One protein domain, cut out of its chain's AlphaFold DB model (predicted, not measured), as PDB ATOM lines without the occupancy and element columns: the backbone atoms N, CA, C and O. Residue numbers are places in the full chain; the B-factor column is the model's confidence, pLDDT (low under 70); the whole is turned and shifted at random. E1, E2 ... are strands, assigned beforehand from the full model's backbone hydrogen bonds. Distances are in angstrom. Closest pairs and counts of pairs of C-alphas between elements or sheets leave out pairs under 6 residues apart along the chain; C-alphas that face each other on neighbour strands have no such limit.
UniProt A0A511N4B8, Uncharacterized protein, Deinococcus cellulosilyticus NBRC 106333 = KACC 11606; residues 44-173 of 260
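AT A GLANCE: This is residues 44 to 173 of the 260 residues of an uncharacterized protein of Deinococcus cellulosilyticus NBRC 106333 = KACC 11606 (UniProt A0A511N4B8). A small sandwich of two twisted sheets makes the body, and from it the long, twisted hairpin of E4 and E5 reaches out as a single arm, whose tip, residues 113 to 118, stands free. One sheet is the meander E1 E2 E3, each strand the antiparallel neighbour of the one before; the other has the order E5 E4 E6 E7, antiparallel throughout, and partly faces the first with its strands crossed. The printed part has 130 residues, with no named helix and seven named strands, E1 to E7 in that order along the chain, and its class is all strand. The whole is loose, with a radius of gyration of the C-alphas of 18.0 A, and spans 64 by 27 by 27 A, the arm making the length.

HOW THE PARTS SIT: E1, residues 49 to 57, and E2, residues 61 to 70, form a hairpin, with N 54 and O 65 2.8 A apart, within hydrogen-bond range. E2 bends by 82 degrees at residue 66. It forms a second hairpin with E3, residues 77 to 86, where N 64 and O 83 are 2.8 A apart; E3 bends by 83 degrees at residue 82. The chain then changes to the other sheet. There E4, residues 94 to 112, and E5, residues 119 to 135, are a hairpin, antiparallel at 173 degrees, with N 109 and O 122 at 2.8 A and N 99 and O 132 at 3.0 A. E6, residues 156 to 165, is antiparallel to E4 at 140 degrees, with N 98 and O 159 at 2.8 A. E6 and the edge strand E7, residues 168 to 172, form the last hairpin, with N 162 and O 170 at 2.9 A. The parts of the two sheets that face each other are 8.2 A centre to centre, their best planes 27 degrees apart and their strands at 45 degrees. Between the sheets, the closest C-alphas of E3 and E5 are those of Val 78 and Gly 129, 5.2 A apart. E1 and E4 are apart.

IN THESE COORDINATES: E1 begins at C-alpha 49, (-41.431, -33.778, 32.602), and measures 19.4 A; E2 and E3 measure 23.4 A each. E4 measures 52.8 A and ends at C-alpha 112, (-74.682, -48.183, 23.984). E5 measures 46.5 A, E6 26.4 A and E7 13.2 A, ending at C-alpha 172, (-35.154, -26.320, 45.052).

THE WHOLE: The C-alphas farthest apart, those of Gly 93 and Val 115, are 64.2 A apart. The printed part has no cut. The link from E5 to E6 is long, 20 residues; in it residues 142 to 143 pair with 149 to 150, antiparallel. The mean pLDDT of the printed part is 75.8, and 42 residues are under 70, among them residues 44 to 52, 102 to 111 and 118 to 129.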
ATOM      1  N   TYR A  44     -38.709 -39.205  29.215       56.81
ATOM      2  CA  TYR A  44     -38.045 -39.773  30.379       56.81
ATOM      3  C   TYR A  44     -36.594 -39.289  30.515       56.81
ATOM      4  O   TYR A  44     -36.154 -38.892  31.593       56.81
ATOM      5  N   LEU A  45     -35.855 -39.240  29.402       51.81
ATOM      6  CA  LEU A  45     -34.471 -38.747  29.364       51.81
ATOM      7  C   LEU A  45     -34.335 -37.264  29.672       51.81
ATOM      8  O   LEU A  45     -33.296 -36.838  30.173       51.81
ATOM      9  N   SER A  46     -35.393 -36.499  29.431       52.50
ATOM     10  CA  SER A  46     -35.488 -35.094  29.825       52.50
ATOM     11  C   SER A  46     -35.978 -34.902  31.268       52.50
ATOM     12  O   SER A  46     -36.299 -33.785  31.659       52.50
ATOM     13  N   GLY A  47     -35.992 -35.966  32.084       53.91
ATOM     14  CA  GLY A  47     -36.378 -35.915  33.498       53.91
ATOM     15  C   GLY A  47     -37.839 -36.278  33.762       53.91
ATOM     16  O   GLY A  47     -38.345 -36.005  34.845       53.91
ATOM     17  N   GLY A  48     -38.534 -36.869  32.785       57.59
ATOM     18  CA  GLY A  48     -39.921 -37.320  32.933       57.59
ATOM     19  C   GLY A  48     -40.953 -36.191  32.915       57.59
ATOM     20  O   GLY A  48     -42.133 -36.450  33.135       57.59
ATOM     21  N   VAL A  49     -40.547 -34.950  32.633       63.22
ATOM     22  CA  VAL A  49     -41.431 -33.778  32.602       63.22
ATOM     23  C   VAL A  49     -41.840 -33.475  31.162       63.22
ATOM     24  O   VAL A  49     -41.017 -33.089  30.338       63.22
ATOM     25  N   ILE A  50     -43.133 -33.612  30.864       63.53
ATOM     26  CA  ILE A  50     -43.725 -33.201  29.576       63.53
ATOM     27  C   ILE A  50     -44.085 -31.716  29.629       63.53
ATOM     28  O   ILE A  50     -43.841 -30.962  28.689       63.53
ATOM     29  N   LEU A  51     -44.697 -31.300  30.737       66.56
ATOM     30  CA  LEU A  51     -45.122 -29.935  30.999       66.56
ATOM     31  C   LEU A  51     -44.801 -29.618  32.467       66.56
ATOM     32  O   LEU A  51     -45.417 -30.218  33.350       66.56
ATOM     33  N   PRO A  52     -43.872 -28.689  32.753       62.41
ATOM     34  CA  PRO A  52     -43.398 -28.435  34.117       62.41
ATOM     35  C   PRO A  52     -44.461 -27.838  35.047       62.41
ATOM     36  O   PRO A  52     -44.301 -27.878  36.263       62.41
ATOM     37  N   GLY A  53     -45.562 -27.321  34.495       70.44
ATOM     38  CA  GLY A  53     -46.632 -26.709  35.273       70.44
ATOM     39  C   GLY A  53     -46.185 -25.479  36.069       70.44
ATOM     40  O   GLY A  53     -45.117 -24.911  35.846       70.44
ATOM     41  N   VAL A  54     -47.043 -25.049  36.990       75.44
ATOM     42  CA  VAL A  54     -46.777 -23.981  37.960       75.44
ATOM     43  C   VAL A  54     -46.868 -24.578  39.352       75.44
ATOM     44  O   VAL A  54     -47.859 -25.228  39.688       75.44
ATOM     45  N   ILE A  55     -45.843 -24.336  40.167       81.94
ATOM     46  CA  ILE A  55     -45.787 -24.811  41.547       81.94
ATOM     47  C   ILE A  55     -45.726 -23.604  42.473       81.94
ATOM     48  O   ILE A  55     -44.874 -22.735  42.316       81.94
ATOM     49  N   THR A  56     -46.654 -23.536  43.425       81.31
ATOM     50  CA  THR A  56     -46.739 -22.443  44.403       81.31
ATOM     51  C   THR A  56     -46.659 -23.005  45.814       81.31
ATOM     52  O   THR A  56     -47.420 -23.907  46.169       81.31
ATOM     53  N   ALA A  57     -45.761 -22.450  46.628       79.69
ATOM     54  CA  ALA A  57     -45.661 -22.772  48.043       79.69
ATOM     55  C   ALA A  57     -46.561 -21.853  48.878       79.69
ATOM     56  O   ALA A  57     -46.460 -20.628  48.809       79.69
ATOM     57  N   GLY A  58     -47.447 -22.458  49.667       75.19
ATOM     58  CA  GLY A  58     -48.097 -21.818  50.803       75.19
ATOM     59  C   GLY A  58     -47.266 -21.983  52.078       75.19
ATOM     60  O   GLY A  58     -46.141 -22.474  52.054       75.19
ATOM     61  N   THR A  59     -47.836 -21.625  53.228       77.81
ATOM     62  CA  THR A  59     -47.159 -21.783  54.532       77.81
ATOM     63  C   THR A  59     -46.963 -23.249  54.926       77.81
ATOM     64  O   THR A  59     -45.953 -23.606  55.524       77.81
ATOM     65  N   THR A  60     -47.934 -24.106  54.599       83.19
ATOM     66  CA  THR A  60     -47.935 -25.545  54.922       83.19
ATOM     67  C   THR A  60     -48.456 -26.411  53.774       83.19
ATOM     68  O   THR A  60     -48.774 -27.587  53.968       83.19
ATOM     69  N   THR A  61     -48.555 -25.850  52.570       88.81
ATOM     70  CA  THR A  61     -49.103 -26.530  51.395       88.81
ATOM     71  C   THR A  61     -48.259 -26.273  50.156       88.81
ATOM     72  O   THR A  61     -47.614 -25.235  50.031       88.81
ATOM     73  N   LEU A  62     -48.289 -27.220  49.224       86.06
ATOM     74  CA  LEU A  62     -47.753 -27.080  47.876       86.06
ATOM     75  C   LEU A  62     -48.908 -27.252  46.894       86.06
ATOM     76  O   LEU A  62     -49.608 -28.264  46.946       86.06
ATOM     77  N   ARG A  63     -49.116 -26.270  46.016       85.81
ATOM     78  CA  ARG A  63     -50.090 -26.346  44.924       85.81
ATOM     79  C   ARG A  63     -49.363 -26.576  43.611       85.81
ATOM     80  O   ARG A  63     -48.429 -25.840  43.302       85.81
ATOM     81  N   VAL A  64     -49.814 -27.561  42.843       83.69
ATOM     82  CA  VAL A  64     -49.294 -27.902  41.518       83.69
ATOM     83  C   VAL A  64     -50.409 -27.723  40.502       83.69
ATOM     84  O   VAL A  64     -51.494 -28.281  40.659       83.69
ATOM     85  N   GLN A  65     -50.143 -26.951  39.455       80.44
ATOM     86  CA  GLN A  65     -51.104 -26.671  38.396       80.44
ATOM     87  C   GLN A  65     -50.505 -26.968  37.032       80.44
ATOM     88  O   GLN A  65     -49.353 -26.638  36.769       80.44
ATOM     89  N   SER A  66     -51.320 -27.519  36.135       76.62
ATOM     90  CA  SER A  66     -50.946 -27.770  34.737       76.62
ATOM     91  C   SER A  66     -49.634 -28.550  34.576       76.62
ATOM     92  O   SER A  66     -48.860 -28.272  33.665       76.62
ATOM     93  N   TYR A  67     -49.376 -29.519  35.455       76.50
ATOM     94  CA  TYR A  67     -48.218 -30.405  35.351       76.50
ATOM     95  C   TYR A  67     -48.572 -31.637  34.514       76.50
ATOM     96  O   TYR A  67     -49.665 -32.197  34.643       76.50
ATOM     97  N   ALA A  68     -47.644 -32.086  33.675       74.00
ATOM     98  CA  ALA A  68     -47.734 -33.370  32.995       74.00
ATOM     99  C   ALA A  68     -46.358 -34.031  32.932       74.00
ATOM    100  O   ALA A  68     -45.355 -33.374  32.650       74.00
ATOM    101  N   GLY A  69     -46.321 -35.339  33.145       72.81
ATOM    102  CA  GLY A  69     -45.086 -36.103  33.147       72.81
ATOM    103  C   GLY A  69     -45.307 -37.584  32.885       72.81
ATOM    104  O   GLY A  69     -46.430 -38.035  32.664       72.81
ATOM    105  N   VAL A  70     -44.213 -38.329  32.913       72.50
ATOM    106  CA  VAL A  70     -44.162 -39.785  32.781       72.50
ATOM    107  C   VAL A  70     -43.574 -40.346  34.069       72.50
ATOM    108  O   VAL A  70     -42.657 -39.760  34.648       72.50
ATOM    109  N   THR A  71     -44.119 -41.461  34.537       70.69
ATOM    110  CA  THR A  71     -43.609 -42.174  35.707       70.69
ATOM    111  C   THR A  71     -42.199 -42.729  35.482       70.69
ATOM    112  O   THR A  71     -41.763 -42.962  34.356       70.69
ATOM    113  N   MET A  72     -41.462 -42.950  36.571       67.75
ATOM    114  CA  MET A  72     -40.069 -43.413  36.566       67.75
ATOM    115  C   MET A  72     -39.880 -44.855  36.067       67.75
ATOM    116  O   MET A  72     -38.756 -45.255  35.768       67.75
ATOM    117  N   ASP A  73     -40.951 -45.621  35.915       63.97
ATOM    118  CA  ASP A  73     -40.967 -46.912  35.219       63.97
ATOM    119  C   ASP A  73     -41.210 -46.769  33.701       63.97
ATOM    120  O   ASP A  73     -40.972 -47.708  32.947       63.97
ATOM    121  N   GLY A  74     -41.617 -45.586  33.227       63.16
ATOM    122  CA  GLY A  74     -41.980 -45.336  31.834       63.16
ATOM    123  C   GLY A  74     -43.337 -45.917  31.428       63.16
ATOM    124  O   GLY A  74     -43.656 -45.914  30.240       63.16
ATOM    125  N   GLU A  75     -44.136 -46.414  32.373       62.84
ATOM    126  CA  GLU A  75     -45.363 -47.163  32.073       62.84
ATOM    127  C   GLU A  75     -46.613 -46.280  32.009       62.84
ATOM    128  O   GLU A  75     -47.583 -46.627  31.336       62.84
ATOM    129  N   SER A  76     -46.615 -45.129  32.689       68.00
ATOM    130  CA  SER A  76     -47.799 -44.279  32.810       68.00
ATOM    131  C   SER A  76     -47.508 -42.802  32.553       68.00
ATOM    132  O   SER A  76     -46.523 -42.230  33.019       68.00
ATOM    133  N   VAL A  77     -48.437 -42.149  31.853       70.88
ATOM    134  CA  VAL A  77     -48.490 -40.686  31.755       70.88
ATOM    135  C   VAL A  77     -49.362 -40.161  32.888       70.88
ATOM    136  O   VAL A  77     -50.507 -40.584  33.049       70.88
ATOM    137  N   VAL A  78     -48.840 -39.200  33.642       75.44
ATOM    138  CA  VAL A  78     -49.562 -38.519  34.715       75.44
ATOM    139  C   VAL A  78     -49.817 -37.069  34.362       75.44
ATOM    140  O   VAL A  78     -48.989 -36.390  33.753       75.44
ATOM    141  N   ARG A  79     -50.976 -36.570  34.788       77.31
ATOM    142  CA  ARG A  79     -51.349 -35.170  34.620       77.31
ATOM    143  C   ARG A  79     -52.011 -34.648  35.880       77.31
ATOM    144  O   ARG A  79     -52.939 -35.264  36.390       77.31
ATOM    145  N   ILE A  80     -51.580 -33.468  36.303       77.25
ATOM    146  CA  ILE A  80     -52.194 -32.703  37.382       77.25
ATOM    147  C   ILE A  80     -52.753 -31.426  36.772       77.25
ATOM    148  O   ILE A  80     -52.021 -30.604  36.216       77.25
ATOM    149  N   ILE A  81     -54.071 -31.268  36.858       79.00
ATOM    150  CA  ILE A  81     -54.743 -30.045  36.415       79.00
ATOM    151  C   ILE A  81     -54.538 -28.961  37.473       79.00
ATOM    152  O   ILE A  81     -54.001 -27.898  37.165       79.00
ATOM    153  N   ASP A  82     -54.930 -29.257  38.710       84.62
ATOM    154  CA  ASP A  82     -54.789 -28.390  39.874       84.62
ATOM    155  C   ASP A  82     -54.963 -29.241  41.136       84.62
ATOM    156  O   ASP A  82     -56.047 -29.768  41.382       84.62
ATOM    157  N   GLU A  83     -53.899 -29.421  41.909       86.62
ATOM    158  CA  GLU A  83     -53.941 -30.188  43.153       86.62
ATOM    159  C   GLU A  83     -53.107 -29.494  44.230       86.62
ATOM    160  O   GLU A  83     -52.094 -28.853  43.949       86.62
ATOM    161  N   THR A  84     -53.547 -29.602  45.484       90.62
ATOM    162  CA  THR A  84     -52.841 -29.052  46.646       90.62
ATOM    163  C   THR A  84     -52.534 -30.161  47.641       90.62
ATOM    164  O   THR A  84     -53.430 -30.896  48.052       90.62
ATOM    165  N   LYS A  85     -51.277 -30.248  48.081       92.44
ATOM    166  CA  LYS A  85     -50.809 -31.228  49.065       92.44
ATOM    167  C   LYS A  85     -50.338 -30.531  50.338       92.44
ATOM    168  O   LYS A  85     -49.584 -29.563  50.282       92.44
ATOM    169  N   SER A  86     -50.773 -31.035  51.494       92.19
ATOM    170  CA  SER A  86     -50.262 -30.588  52.794       92.19
ATOM    171  C   SER A  86     -48.869 -31.161  53.054       92.19
ATOM    172  O   SER A  86     -48.665 -32.364  52.897       92.19
ATOM    173  N   VAL A  87     -47.944 -30.321  53.524       90.06
ATOM    174  CA  VAL A  87     -46.596 -30.734  53.956       90.06
ATOM    175  C   VAL A  87     -46.468 -30.838  55.478       90.06
ATOM    176  O   VAL A  87     -45.370 -31.016  55.996       90.06
ATOM    177  N   THR A  88     -47.568 -30.733  56.233       88.81
ATOM    178  CA  THR A  88     -47.521 -30.739  57.708       88.81
ATOM    179  C   THR A  88     -46.874 -31.993  58.293       88.81
ATOM    180  O   THR A  88     -46.272 -31.905  59.361       88.81
ATOM    181  N   GLY A  89     -46.957 -33.122  57.584       87.69
ATOM    182  CA  GLY A  89     -46.329 -34.390  57.953       87.69
ATOM    183  C   GLY A  89     -44.840 -34.518  57.611       87.69
ATOM    184  O   GLY A  89     -44.278 -35.575  57.888       87.69
ATOM    185  N   VAL A  90     -44.218 -33.505  56.997       91.06
ATOM    186  CA  VAL A  90     -42.763 -33.425  56.772       91.06
ATOM    187  C   VAL A  90     -42.138 -32.696  57.960       91.06
ATOM    188  O   VAL A  90     -42.507 -31.548  58.183       91.06
ATOM    189  N   PRO A  91     -41.251 -33.299  58.758       92.75
ATOM    190  CA  PRO A  91     -40.570 -32.610  59.854       92.75
ATOM    191  C   PRO A  91     -39.864 -31.310  59.436       92.75
ATOM    192  O   PRO A  91     -39.454 -31.127  58.293       92.75
ATOM    193  N   VAL A  92     -39.749 -30.371  60.377       92.88
ATOM    194  CA  VAL A  92     -38.954 -29.150  60.173       92.88
ATOM    195  C   VAL A  92     -37.475 -29.531  60.138       92.88
ATOM    196  O   VAL A  92     -37.027 -30.312  60.974       92.88
ATOM    197  N   GLY A  93     -36.726 -28.969  59.192       91.31
ATOM    198  CA  GLY A  93     -35.337 -29.332  58.928       91.31
ATOM    199  C   GLY A  93     -35.177 -30.522  57.982       91.31
ATOM    200  O   GLY A  93     -34.069 -31.036  57.849       91.31
ATOM    201  N   GLU A  94     -36.250 -30.969  57.327       93.06
ATOM    202  CA  GLU A  94     -36.222 -32.152  56.470       93.06
ATOM    203  C   GLU A  94     -36.380 -31.820  54.983       93.06
ATOM    204  O   GLU A  94     -37.154 -30.943  54.582       93.06
ATOM    205  N   LYS A  95     -35.625 -32.559  54.166       92.12
ATOM    206  CA  LYS A  95     -35.705 -32.557  52.706       92.12
ATOM    207  C   LYS A  95     -36.712 -33.599  52.237       92.12
ATOM    208  O   LYS A  95     -36.768 -34.712  52.758       92.12
ATOM    209  N   ALA A  96     -37.499 -33.246  51.233       91.38
ATOM    210  CA  ALA A  96     -38.535 -34.108  50.695       91.38
ATOM    211  C   ALA A  96     -38.672 -33.940  49.180       91.38
ATOM    212  O   ALA A  96     -38.255 -32.941  48.587       91.38
ATOM    213  N   LEU A  97     -39.264 -34.954  48.558       89.44
ATOM    214  CA  LEU A  97     -39.581 -34.985  47.142       89.44
ATOM    215  C   LEU A  97     -41.101 -34.988  46.973       89.44
ATOM    216  O   LEU A  97     -41.796 -35.869  47.483       89.44
ATOM    217  N   LEU A  98     -41.614 -34.006  46.236       87.94
ATOM    218  CA  LEU A  98     -42.974 -34.014  45.723       87.94
ATOM    219  C   LEU A  98     -43.001 -34.838  44.436       87.94
ATOM    220  O   LEU A  98     -42.228 -34.577  43.507       87.94
ATOM    221  N   LEU A  99     -43.899 -35.811  44.377       86.81
ATOM    222  CA  LEU A  99     -44.067 -36.699  43.234       86.81
ATOM    223  C   LEU A  99     -45.547 -36.907  42.918       86.81
ATOM    224  O   LEU A  99     -46.417 -36.680  43.760       86.81
ATOM    225  N   CYS A 100     -45.825 -37.329  41.693       83.12
ATOM    226  CA  CYS A 100     -47.141 -37.776  41.264       83.12
ATOM    227  C   CYS A 100     -47.129 -39.297  41.173       83.12
ATOM    228  O   CYS A 100     -46.437 -39.847  40.317       83.12
ATOM    229  N   ASP A 101     -47.868 -39.964  42.050       76.56
ATOM    230  CA  ASP A 101     -48.021 -41.415  42.010       76.56
ATOM    231  C   ASP A 101     -49.240 -41.782  41.159       76.56
ATOM    232  O   ASP A 101     -50.226 -41.039  41.088       76.56
ATOM    233  N   THR A 102     -49.176 -42.934  40.508       69.56
ATOM    234  CA  THR A 102     -50.273 -43.516  39.750       69.56
ATOM    235  C   THR A 102     -50.983 -44.535  40.611       69.56
ATOM    236  O   THR A 102     -50.502 -45.649  40.796       69.56
ATOM    237  N   THR A 103     -52.177 -44.192  41.090       61.88
ATOM    238  CA  THR A 103     -53.084 -45.239  41.562       61.88
ATOM    239  C   THR A 103     -53.835 -45.775  40.343       61.88
ATOM    240  O   THR A 103     -54.548 -44.997  39.698       61.88
ATOM    241  N   PRO A 104     -53.675 -47.058  39.972       57.16
ATOM    242  CA  PRO A 104     -54.459 -47.641  38.897       57.16
ATOM    243  C   PRO A 104     -55.936 -47.627  39.300       57.16
ATOM    244  O   PRO A 104     -56.333 -48.198  40.317       57.16
ATOM    245  N   VAL A 105     -56.757 -46.953  38.503       52.88
ATOM    246  CA  VAL A 105     -58.208 -46.890  38.645       52.88
ATOM    247  C   VAL A 105     -58.828 -47.580  37.442       52.88
ATOM    248  O   VAL A 105     -58.602 -47.200  36.294       52.88
ATOM    249  N   THR A 106     -59.652 -48.591  37.688       52.78
ATOM    250  CA  THR A 106     -60.452 -49.202  36.627       52.78
ATOM    251  C   THR A 106     -61.657 -48.315  36.341       52.78
ATOM    252  O   THR A 106     -62.540 -48.153  37.184       52.78
ATOM    253  N   VAL A 107     -61.706 -47.742  35.142       58.09
ATOM    254  CA  VAL A 107     -62.836 -46.948  34.659       58.09
ATOM    255  C   VAL A 107     -63.619 -47.778  33.655       58.09
ATOM    256  O   VAL A 107     -63.138 -48.090  32.567       58.09
ATOM    257  N   ASN A 108     -64.861 -48.095  34.007       67.81
ATOM    258  CA  ASN A 108     -65.780 -48.753  33.091       67.81
ATOM    259  C   ASN A 108     -66.293 -47.734  32.071       67.81
ATOM    260  O   ASN A 108     -66.953 -46.758  32.437       67.81
ATOM    261  N   ARG A 109     -66.001 -47.955  30.788       58.28
ATOM    262  CA  ARG A 109     -66.634 -47.229  29.689       58.28
ATOM    263  C   ARG A 109     -67.753 -48.067  29.118       58.28
ATOM    264  O   ARG A 109     -67.534 -49.162  28.608       58.28
ATOM    265  N   THR A 110     -68.952 -47.517  29.191       66.06
ATOM    266  CA  THR A 110     -70.146 -48.148  28.657       66.06
ATOM    267  C   THR A 110     -70.515 -47.481  27.342       66.06
ATOM    268  O   THR A 110     -70.777 -46.279  27.297       66.06
ATOM    269  N   TYR A 111     -70.537 -48.269  26.275       60.00
ATOM    270  CA  TYR A 111     -71.007 -47.862  24.960       60.00
ATOM    271  C   TYR A 111     -72.357 -48.522  24.707       60.00
ATOM    272  O   TYR A 111     -72.490 -49.741  24.814       60.00
ATOM    273  N   VAL A 112     -73.356 -47.708  24.381       72.94
ATOM    274  CA  VAL A 112     -74.682 -48.183  23.984       72.94
ATOM    275  C   VAL A 112     -74.804 -47.980  22.484       72.94
ATOM    276  O   VAL A 112     -74.679 -46.854  22.002       72.94
ATOM    277  N   ASP A 113     -75.030 -49.064  21.749       52.75
ATOM    278  CA  ASP A 113     -75.365 -48.975  20.331       52.75
ATOM    279  C   ASP A 113     -76.746 -48.299  20.194       52.75
ATOM    280  O   ASP A 113     -77.740 -48.835  20.695       52.75
ATOM    281  N   PRO A 114     -76.839 -47.134  19.527       51.28
ATOM    282  CA  PRO A 114     -78.079 -46.372  19.435       51.28
ATOM    283  C   PRO A 114     -79.175 -47.058  18.606       51.28
ATOM    284  O   PRO A 114     -80.324 -46.627  18.667       51.28
ATOM    285  N   VAL A 115     -78.848 -48.093  17.823       60.03
ATOM    286  CA  VAL A 115     -79.804 -48.788  16.944       60.03
ATOM    287  C   VAL A 115     -80.264 -50.108  17.552       60.03
ATOM    288  O   VAL A 115     -81.455 -50.411  17.529       60.03
ATOM    289  N   SER A 116     -79.342 -50.896  18.106       74.88
ATOM    290  CA  SER A 116     -79.672 -52.201  18.698       74.88
ATOM    291  C   SER A 116     -79.976 -52.148  20.197       74.88
ATOM    292  O   SER A 116     -80.428 -53.146  20.755       74.88
ATOM    293  N   ALA A 117     -79.721 -51.009  20.856       73.94
ATOM    294  CA  ALA A 117     -79.767 -50.831  22.311       73.94
ATOM    295  C   ALA A 117     -78.848 -51.791  23.096       73.94
ATOM    296  O   ALA A 117     -78.973 -51.929  24.314       73.94
ATOM    297  N   THR A 118     -77.911 -52.450  22.410       68.50
ATOM    298  CA  THR A 118     -76.957 -53.365  23.032       68.50
ATOM    299  C   THR A 118     -75.879 -52.564  23.750       68.50
ATOM    300  O   THR A 118     -75.319 -51.616  23.194       68.50
ATOM    301  N   THR A 119     -75.574 -52.960  24.981       67.81
ATOM    302  CA  THR A 119     -74.599 -52.276  25.829       67.81
ATOM    303  C   THR A 119     -73.318 -53.095  25.920       67.81
ATOM    304  O   THR A 119     -73.349 -54.247  26.350       67.81
ATOM    305  N   ILE A 120     -72.190 -52.488  25.561       65.25
ATOM    306  CA  ILE A 120     -70.851 -53.046  25.757       65.25
ATOM    307  C   ILE A 120     -70.176 -52.223  26.849       65.25
ATOM    308  O   ILE A 120     -70.034 -51.010  26.713       65.25
ATOM    309  N   THR A 121     -69.768 -52.877  27.933       61.94
ATOM    310  CA  THR A 121     -68.969 -52.245  28.988       61.94
ATOM    311  C   THR A 121     -67.557 -52.791  28.917       61.94
ATOM    312  O   THR A 121     -67.369 -54.000  29.038       61.94
ATOM    313  N   ASP A 122     -66.592 -51.898  28.732       54.38
ATOM    314  CA  ASP A 122     -65.171 -52.219  28.737       54.38
ATOM    315  C   ASP A 122     -64.493 -51.583  29.955       54.38
ATOM    316  O   ASP A 122     -64.691 -50.400  30.254       54.38
ATOM    317  N   ALA A 123     -63.728 -52.388  30.684       47.72
ATOM    318  CA  ALA A 123     -63.030 -51.976  31.890       47.72
ATOM    319  C   ALA A 123     -61.631 -51.493  31.502       47.72
ATOM    320  O   ALA A 123     -60.719 -52.291  31.297       47.72
ATOM    321  N   MET A 124     -61.454 -50.176  31.402       44.19
ATOM    322  CA  MET A 124     -60.164 -49.589  31.051       44.19
ATOM    323  C   MET A 124     -59.378 -49.253  32.314       44.19
ATOM    324  O   MET A 124     -59.863 -48.510  33.168       44.19
ATOM    325  N   LEU A 125     -58.141 -49.738  32.416       45.22
ATOM    326  CA  LEU A 125     -57.194 -49.221  33.399       45.22
ATOM    327  C   LEU A 125     -56.821 -47.780  33.030       45.22
ATOM    328  O   LEU A 125     -56.341 -47.509  31.931       45.22
ATOM    329  N   GLN A 126     -57.064 -46.851  33.949       54.81
ATOM    330  CA  GLN A 126     -56.595 -45.473  33.882       54.81
ATOM    331  C   GLN A 126     -55.766 -45.174  35.126       54.81
ATOM    332  O   GLN A 126     -56.181 -45.461  36.243       54.81
ATOM    333  N   SER A 127     -54.611 -44.549  34.944       56.22
ATOM    334  CA  SER A 127     -53.800 -44.068  36.059       56.22
ATOM    335  C   SER A 127     -54.233 -42.647  36.412       56.22
ATOM    336  O   SER A 127     -54.048 -41.725  35.616       56.22
ATOM    337  N   VAL A 128     -54.826 -42.451  37.593       61.59
ATOM    338  CA  VAL A 128     -55.098 -41.102  38.113       61.59
ATOM    339  C   VAL A 128     -53.884 -40.670  38.926       61.59
ATOM    340  O   VAL A 128     -53.525 -41.310  39.916       61.59
ATOM    341  N   GLY A 129     -53.231 -39.601  38.471       65.81
ATOM    342  CA  GLY A 129     -52.103 -39.006  39.173       65.81
ATOM    343  C   GLY A 129     -52.561 -38.385  40.489       65.81
ATOM    344  O   GLY A 129     -53.489 -37.581  40.481       65.81
ATOM    345  N   THR A 130     -51.931 -38.763  41.598       80.38
ATOM    346  CA  THR A 130     -52.197 -38.178  42.921       80.38
ATOM    347  C   THR A 130     -50.897 -37.637  43.497       80.38
ATOM    348  O   THR A 130     -49.873 -38.328  43.461       80.38
ATOM    349  N   LEU A 131     -50.910 -36.425  44.061       87.75
ATOM    350  CA  LEU A 131     -49.714 -35.880  44.700       87.75
ATOM    351  C   LEU A 131     -49.337 -36.701  45.931       87.75
ATOM    352  O   LEU A 131     -50.149 -36.922  46.833       87.75
ATOM    353  N   GLN A 132     -48.066 -37.074  46.019       89.12
ATOM    354  CA  GLN A 132     -47.461 -37.724  47.174       89.12
ATOM    355  C   GLN A 132     -46.178 -37.009  47.582       89.12
ATOM    356  O   GLN A 132     -45.559 -36.286  46.802       89.12
ATOM    357  N   ILE A 133     -45.806 -37.199  48.844       91.50
ATOM    358  CA  ILE A 133     -44.564 -36.678  49.401       91.50
ATOM    359  C   ILE A 133     -43.757 -37.871  49.875       91.50
ATOM    360  O   ILE A 133     -44.211 -38.598  50.755       91.50
ATOM    361  N   LEU A 134     -42.568 -38.022  49.307       90.81
ATOM    362  CA  LEU A 134     -41.549 -38.923  49.813       90.81
ATOM    363  C   LEU A 134     -40.616 -38.117  50.709       90.81
ATOM    364  O   LEU A 134     -40.090 -37.084  50.283       90.81
ATOM    365  N   LYS A 135     -40.439 -38.546  51.953       93.69
ATOM    366  CA  LYS A 135     -39.635 -37.832  52.946       93.69
ATOM    367  C   LYS A 135     -38.281 -38.506  53.104       93.69
ATOM    368  O   LYS A 135     -38.170 -39.718  52.939       93.69
ATOM    369  N   ALA A 136     -37.253 -37.739  53.457       90.69
ATOM    370  CA  ALA A 136     -35.928 -38.303  53.707       90.69
ATOM    371  C   ALA A 136     -35.916 -39.288  54.889       90.69
ATOM    372  O   ALA A 136     -35.110 -40.215  54.911       90.69
ATOM    373  N   SER A 137     -36.817 -39.097  55.853       91.75
ATOM    374  CA  SER A 137     -36.991 -39.942  57.034       91.75
ATOM    375  C   SER A 137     -37.843 -41.194  56.806       91.75
ATOM    376  O   SER A 137     -37.918 -42.035  57.707       91.75
ATOM    377  N   ASP A 138     -38.499 -41.337  55.647       90.75
ATOM    378  CA  ASP A 138     -39.382 -42.478  55.413       90.75
ATOM    379  C   ASP A 138     -38.567 -43.795  55.355       90.75
ATOM    380  O   ASP A 138     -37.480 -43.843  54.766       90.75
ATOM    381  N   PRO A 139     -39.060 -44.896  55.954       88.44
ATOM    382  CA  PRO A 139     -38.331 -46.161  55.980       88.44
ATOM    383  C   PRO A 139     -38.014 -46.686  54.575       88.44
ATOM    384  O   PRO A 139     -38.902 -46.819  53.738       88.44
ATOM    385  N   GLY A 140     -36.751 -47.046  54.333       83.19
ATOM    386  CA  GLY A 140     -36.312 -47.625  53.057       83.19
ATOM    387  C   GLY A 140     -36.034 -46.609  51.944       83.19
ATOM    388  O   GLY A 140     -35.703 -47.014  50.830       83.19
ATOM    389  N   VAL A 141     -36.122 -45.306  52.227       86.69
ATOM    390  CA  VAL A 141     -35.744 -44.256  51.275       86.69
ATOM    391  C   VAL A 141     -34.225 -44.151  51.156       86.69
ATOM    392  O   VAL A 141     -33.499 -44.099  52.146       86.69
ATOM    393  N   THR A 142     -33.743 -44.104  49.914       87.50
ATOM    394  CA  THR A 142     -32.346 -43.781  49.595       87.50
ATOM    395  C   THR A 142     -32.232 -42.289  49.302       87.50
ATOM    396  O   THR A 142     -33.134 -41.722  48.688       87.50
ATOM    397  N   LEU A 143     -31.138 -41.656  49.729       87.94
ATOM    398  CA  LEU A 143     -30.890 -40.230  49.507       87.94
ATOM    399  C   LEU A 143     -29.832 -40.007  48.423       87.94
ATOM    400  O   LEU A 143     -28.920 -40.819  48.265       87.94
ATOM    401  N   ASP A 144     -29.950 -38.903  47.689       83.12
ATOM    402  CA  ASP A 144     -28.909 -38.429  46.777       83.12
ATOM    403  C   ASP A 144     -27.778 -37.695  47.522       83.12
ATOM    404  O   ASP A 144     -27.790 -37.559  48.749       83.12
ATOM    405  N   SER A 145     -26.774 -37.217  46.778       83.56
ATOM    406  CA  SER A 145     -25.629 -36.481  47.336       83.56
ATOM    407  C   SER A 145     -26.015 -35.187  48.051       83.56
ATOM    408  O   SER A 145     -25.263 -34.719  48.903       83.56
ATOM    409  N   ASP A 146     -27.178 -34.627  47.722       83.50
ATOM    410  CA  ASP A 146     -27.699 -33.403  48.318       83.50
ATOM    411  C   ASP A 146     -28.642 -33.705  49.496       83.50
ATOM    412  O   ASP A 146     -29.146 -32.782  50.135       83.50
ATOM    413  N   GLY A 147     -28.880 -34.980  49.824       85.81
ATOM    414  CA  GLY A 147     -29.739 -35.412  50.923       85.81
ATOM    415  C   GLY A 147     -31.235 -35.431  50.593       85.81
ATOM    416  O   GLY A 147     -32.051 -35.435  51.514       85.81
ATOM    417  N   TYR A 148     -31.619 -35.420  49.313       88.38
ATOM    418  CA  TYR A 148     -33.012 -35.576  48.886       88.38
ATOM    419  C   TYR A 148     -33.376 -37.038  48.626       88.38
ATOM    420  O   TYR A 148     -32.535 -37.795  48.143       88.38
ATOM    421  N   PRO A 149     -34.640 -37.433  48.858       88.44
ATOM    422  CA  PRO A 149     -35.138 -38.746  48.463       88.44
ATOM    423  C   PRO A 149     -34.938 -39.038  46.974       88.44
ATOM    424  O   PRO A 149     -35.302 -38.233  46.114       88.44
ATOM    425  N   VAL A 150     -34.421 -40.228  46.678       83.31
ATOM    426  CA  VAL A 150     -34.348 -40.794  45.331       83.31
ATOM    427  C   VAL A 150     -35.595 -41.637  45.093       83.31
ATOM    428  O   VAL A 150     -35.895 -42.554  45.859       83.31
ATOM    429  N   LEU A 151     -36.324 -41.335  44.020       78.00
ATOM    430  CA  LEU A 151     -37.507 -42.094  43.633       78.00
ATOM    431  C   LEU A 151     -37.106 -43.442  43.018       78.00
ATOM    432  O   LEU A 151     -36.414 -43.476  42.002       78.00
ATOM    433  N   SER A 152     -37.545 -44.541  43.634       71.25
ATOM    434  CA  SER A 152     -37.213 -45.923  43.243       71.25
ATOM    435  C   SER A 152     -38.420 -46.767  42.798       71.25
ATOM    436  O   SER A 152     -38.248 -47.943  42.484       71.25
ATOM    437  N   GLY A 153     -39.625 -46.188  42.774       68.56
ATOM    438  CA  GLY A 153     -40.885 -46.869  42.450       68.56
ATOM    439  C   GLY A 153     -41.708 -46.169  41.357       68.56
ATOM    440  O   GLY A 153     -41.228 -45.191  40.772       68.56
ATOM    441  N   PRO A 154     -42.938 -46.650  41.085       64.81
ATOM    442  CA  PRO A 154     -43.845 -46.032  40.121       64.81
ATOM    443  C   PRO A 154     -44.207 -44.622  40.601       64.81
ATOM    444  O   PRO A 154     -44.669 -44.424  41.719       64.81
ATOM    445  N   GLY A 155     -43.919 -43.611  39.786       75.19
ATOM    446  CA  GLY A 155     -44.224 -42.218  40.113       75.19
ATOM    447  C   GLY A 155     -43.420 -41.241  39.270       75.19
ATOM    448  O   GLY A 155     -42.322 -41.561  38.826       75.19
ATOM    449  N   ALA A 156     -43.958 -40.052  39.014       78.69
ATOM    450  CA  ALA A 156     -43.258 -38.992  38.296       78.69
ATOM    451  C   ALA A 156     -42.718 -37.950  39.289       78.69
ATOM    452  O   ALA A 156     -43.507 -37.390  40.060       78.69
ATOM    453  N   PRO A 157     -41.410 -37.655  39.289       80.75
ATOM    454  CA  PRO A 157     -40.851 -36.614  40.139       80.75
ATOM    455  C   PRO A 157     -41.354 -35.228  39.712       80.75
ATOM    456  O   PRO A 157     -41.340 -34.914  38.529       80.75
ATOM    457  N   ILE A 158     -41.763 -34.382  40.665       80.50
ATOM    458  CA  ILE A 158     -42.226 -33.012  40.379       80.50
ATOM    459  C   ILE A 158     -41.225 -31.978  40.889       80.50
ATOM    460  O   ILE A 158     -40.791 -31.110  40.135       80.50
ATOM    461  N   LEU A 159     -40.892 -32.027  42.183       82.94
ATOM    462  CA  LEU A 159     -40.126 -30.960  42.829       82.94
ATOM    463  C   LEU A 159     -39.413 -31.438  44.094       82.94
ATOM    464  O   LEU A 159     -40.014 -32.095  44.942       82.94
ATOM    465  N   LYS A 160     -38.161 -31.013  44.262       87.75
ATOM    466  CA  LYS A 160     -37.433 -31.091  45.529       87.75
ATOM    467  C   LYS A 160     -37.772 -29.888  46.403       87.75
ATOM    468  O   LYS A 160     -37.794 -28.753  45.928       87.75
ATOM    469  N   PHE A 161     -38.034 -30.119  47.682       86.69
ATOM    470  CA  PHE A 161     -38.292 -29.033  48.620       86.69
ATOM    471  C   PHE A 161     -37.732 -29.329  50.006       86.69
ATOM    472  O   PHE A 161     -37.585 -30.482  50.417       86.69
ATOM    473  N   TYR A 162     -37.451 -28.264  50.743       88.62
ATOM    474  CA  TYR A 162     -36.937 -28.311  52.100       88.62
ATOM    475  C   TYR A 162     -37.872 -27.547  53.032       88.62
ATOM    476  O   TYR A 162     -38.313 -26.436  52.723       88.62
ATOM    477  N   ARG A 163     -38.212 -28.148  54.175       86.81
ATOM    478  CA  ARG A 163     -39.052 -27.494  55.180       86.81
ATOM    479  C   ARG A 163     -38.178 -26.758  56.191       86.81
ATOM    480  O   ARG A 163     -37.767 -27.345  57.188       86.81
ATOM    481  N   ASP A 164     -37.942 -25.467  55.971       84.38
ATOM    482  CA  ASP A 164     -37.077 -24.655  56.840       84.38
ATOM    483  C   ASP A 164     -37.657 -24.453  58.237       84.38
ATOM    484  O   ASP A 164     -36.961 -24.559  59.243       84.38
ATOM    485  N   THR A 165     -38.948 -24.115  58.298       86.00
ATOM    486  CA  THR A 165     -39.651 -23.816  59.548       86.00
ATOM    487  C   THR A 165     -41.062 -24.394  59.521       86.00
ATOM    488  O   THR A 165     -41.512 -24.978  58.533       86.00
ATOM    489  N   ALA A 166     -41.809 -24.218  60.612       83.50
ATOM    490  CA  ALA A 166     -43.202 -24.650  60.673       83.50
ATOM    491  C   ALA A 166     -44.083 -24.019  59.574       83.50
ATOM    492  O   ALA A 166     -45.044 -24.670  59.157       83.50
ATOM    493  N   SER A 167     -43.723 -22.819  59.097       80.94
ATOM    494  CA  SER A 167     -44.529 -21.984  58.191       80.94
ATOM    495  C   SER A 167     -43.787 -21.549  56.923       80.94
ATOM    496  O   SER A 167     -44.251 -20.637  56.236       80.94
ATOM    497  N   HIS A 168     -42.625 -22.140  56.636       83.94
ATOM    498  CA  HIS A 168     -41.807 -21.796  55.476       83.94
ATOM    499  C   HIS A 168     -41.297 -23.054  54.777       83.94
ATOM    500  O   HIS A 168     -40.856 -23.999  55.439       83.94
ATOM    501  N   ILE A 169     -41.358 -23.031  53.445       82.50
ATOM    502  CA  ILE A 169     -40.922 -24.102  52.553       82.50
ATOM    503  C   ILE A 169     -40.043 -23.474  51.476       82.50
ATOM    504  O   ILE A 169     -40.493 -22.582  50.754       82.50
ATOM    505  N   THR A 170     -38.824 -23.977  51.334       81.94
ATOM    506  CA  THR A 170     -37.927 -23.623  50.238       81.94
ATOM    507  C   THR A 170     -38.093 -24.625  49.102       81.94
ATOM    508  O   THR A 170     -38.063 -25.837  49.317       81.94
ATOM    509  N   LEU A 171     -38.287 -24.118  47.884       82.69
ATOM    510  CA  LEU A 171     -38.349 -24.927  46.666       82.69
ATOM    511  C   LEU A 171     -36.957 -24.964  46.034       82.69
ATOM    512  O   LEU A 171     -36.363 -23.907  45.817       82.69
ATOM    513  N   GLU A 172     -36.449 -26.153  45.716       75.56
ATOM    514  CA  GLU A 172     -35.154 -26.320  45.052       75.56
ATOM    515  C   GLU A 172     -35.330 -26.886  43.635       75.56
ATOM    516  O   GLU A 172     -36.190 -27.729  43.373       75.56
ATOM    517  N   GLY A 173     -34.544 -26.343  42.696       58.97
ATOM    518  CA  GLY A 173     -34.688 -26.561  41.254       58.97
ATOM    519  C   GLY A 173     -34.484 -28.008  40.783       58.97
ATOM    520  O   GLY A 173     -33.840 -28.804  41.456       58.97
TER     521      GLY A 173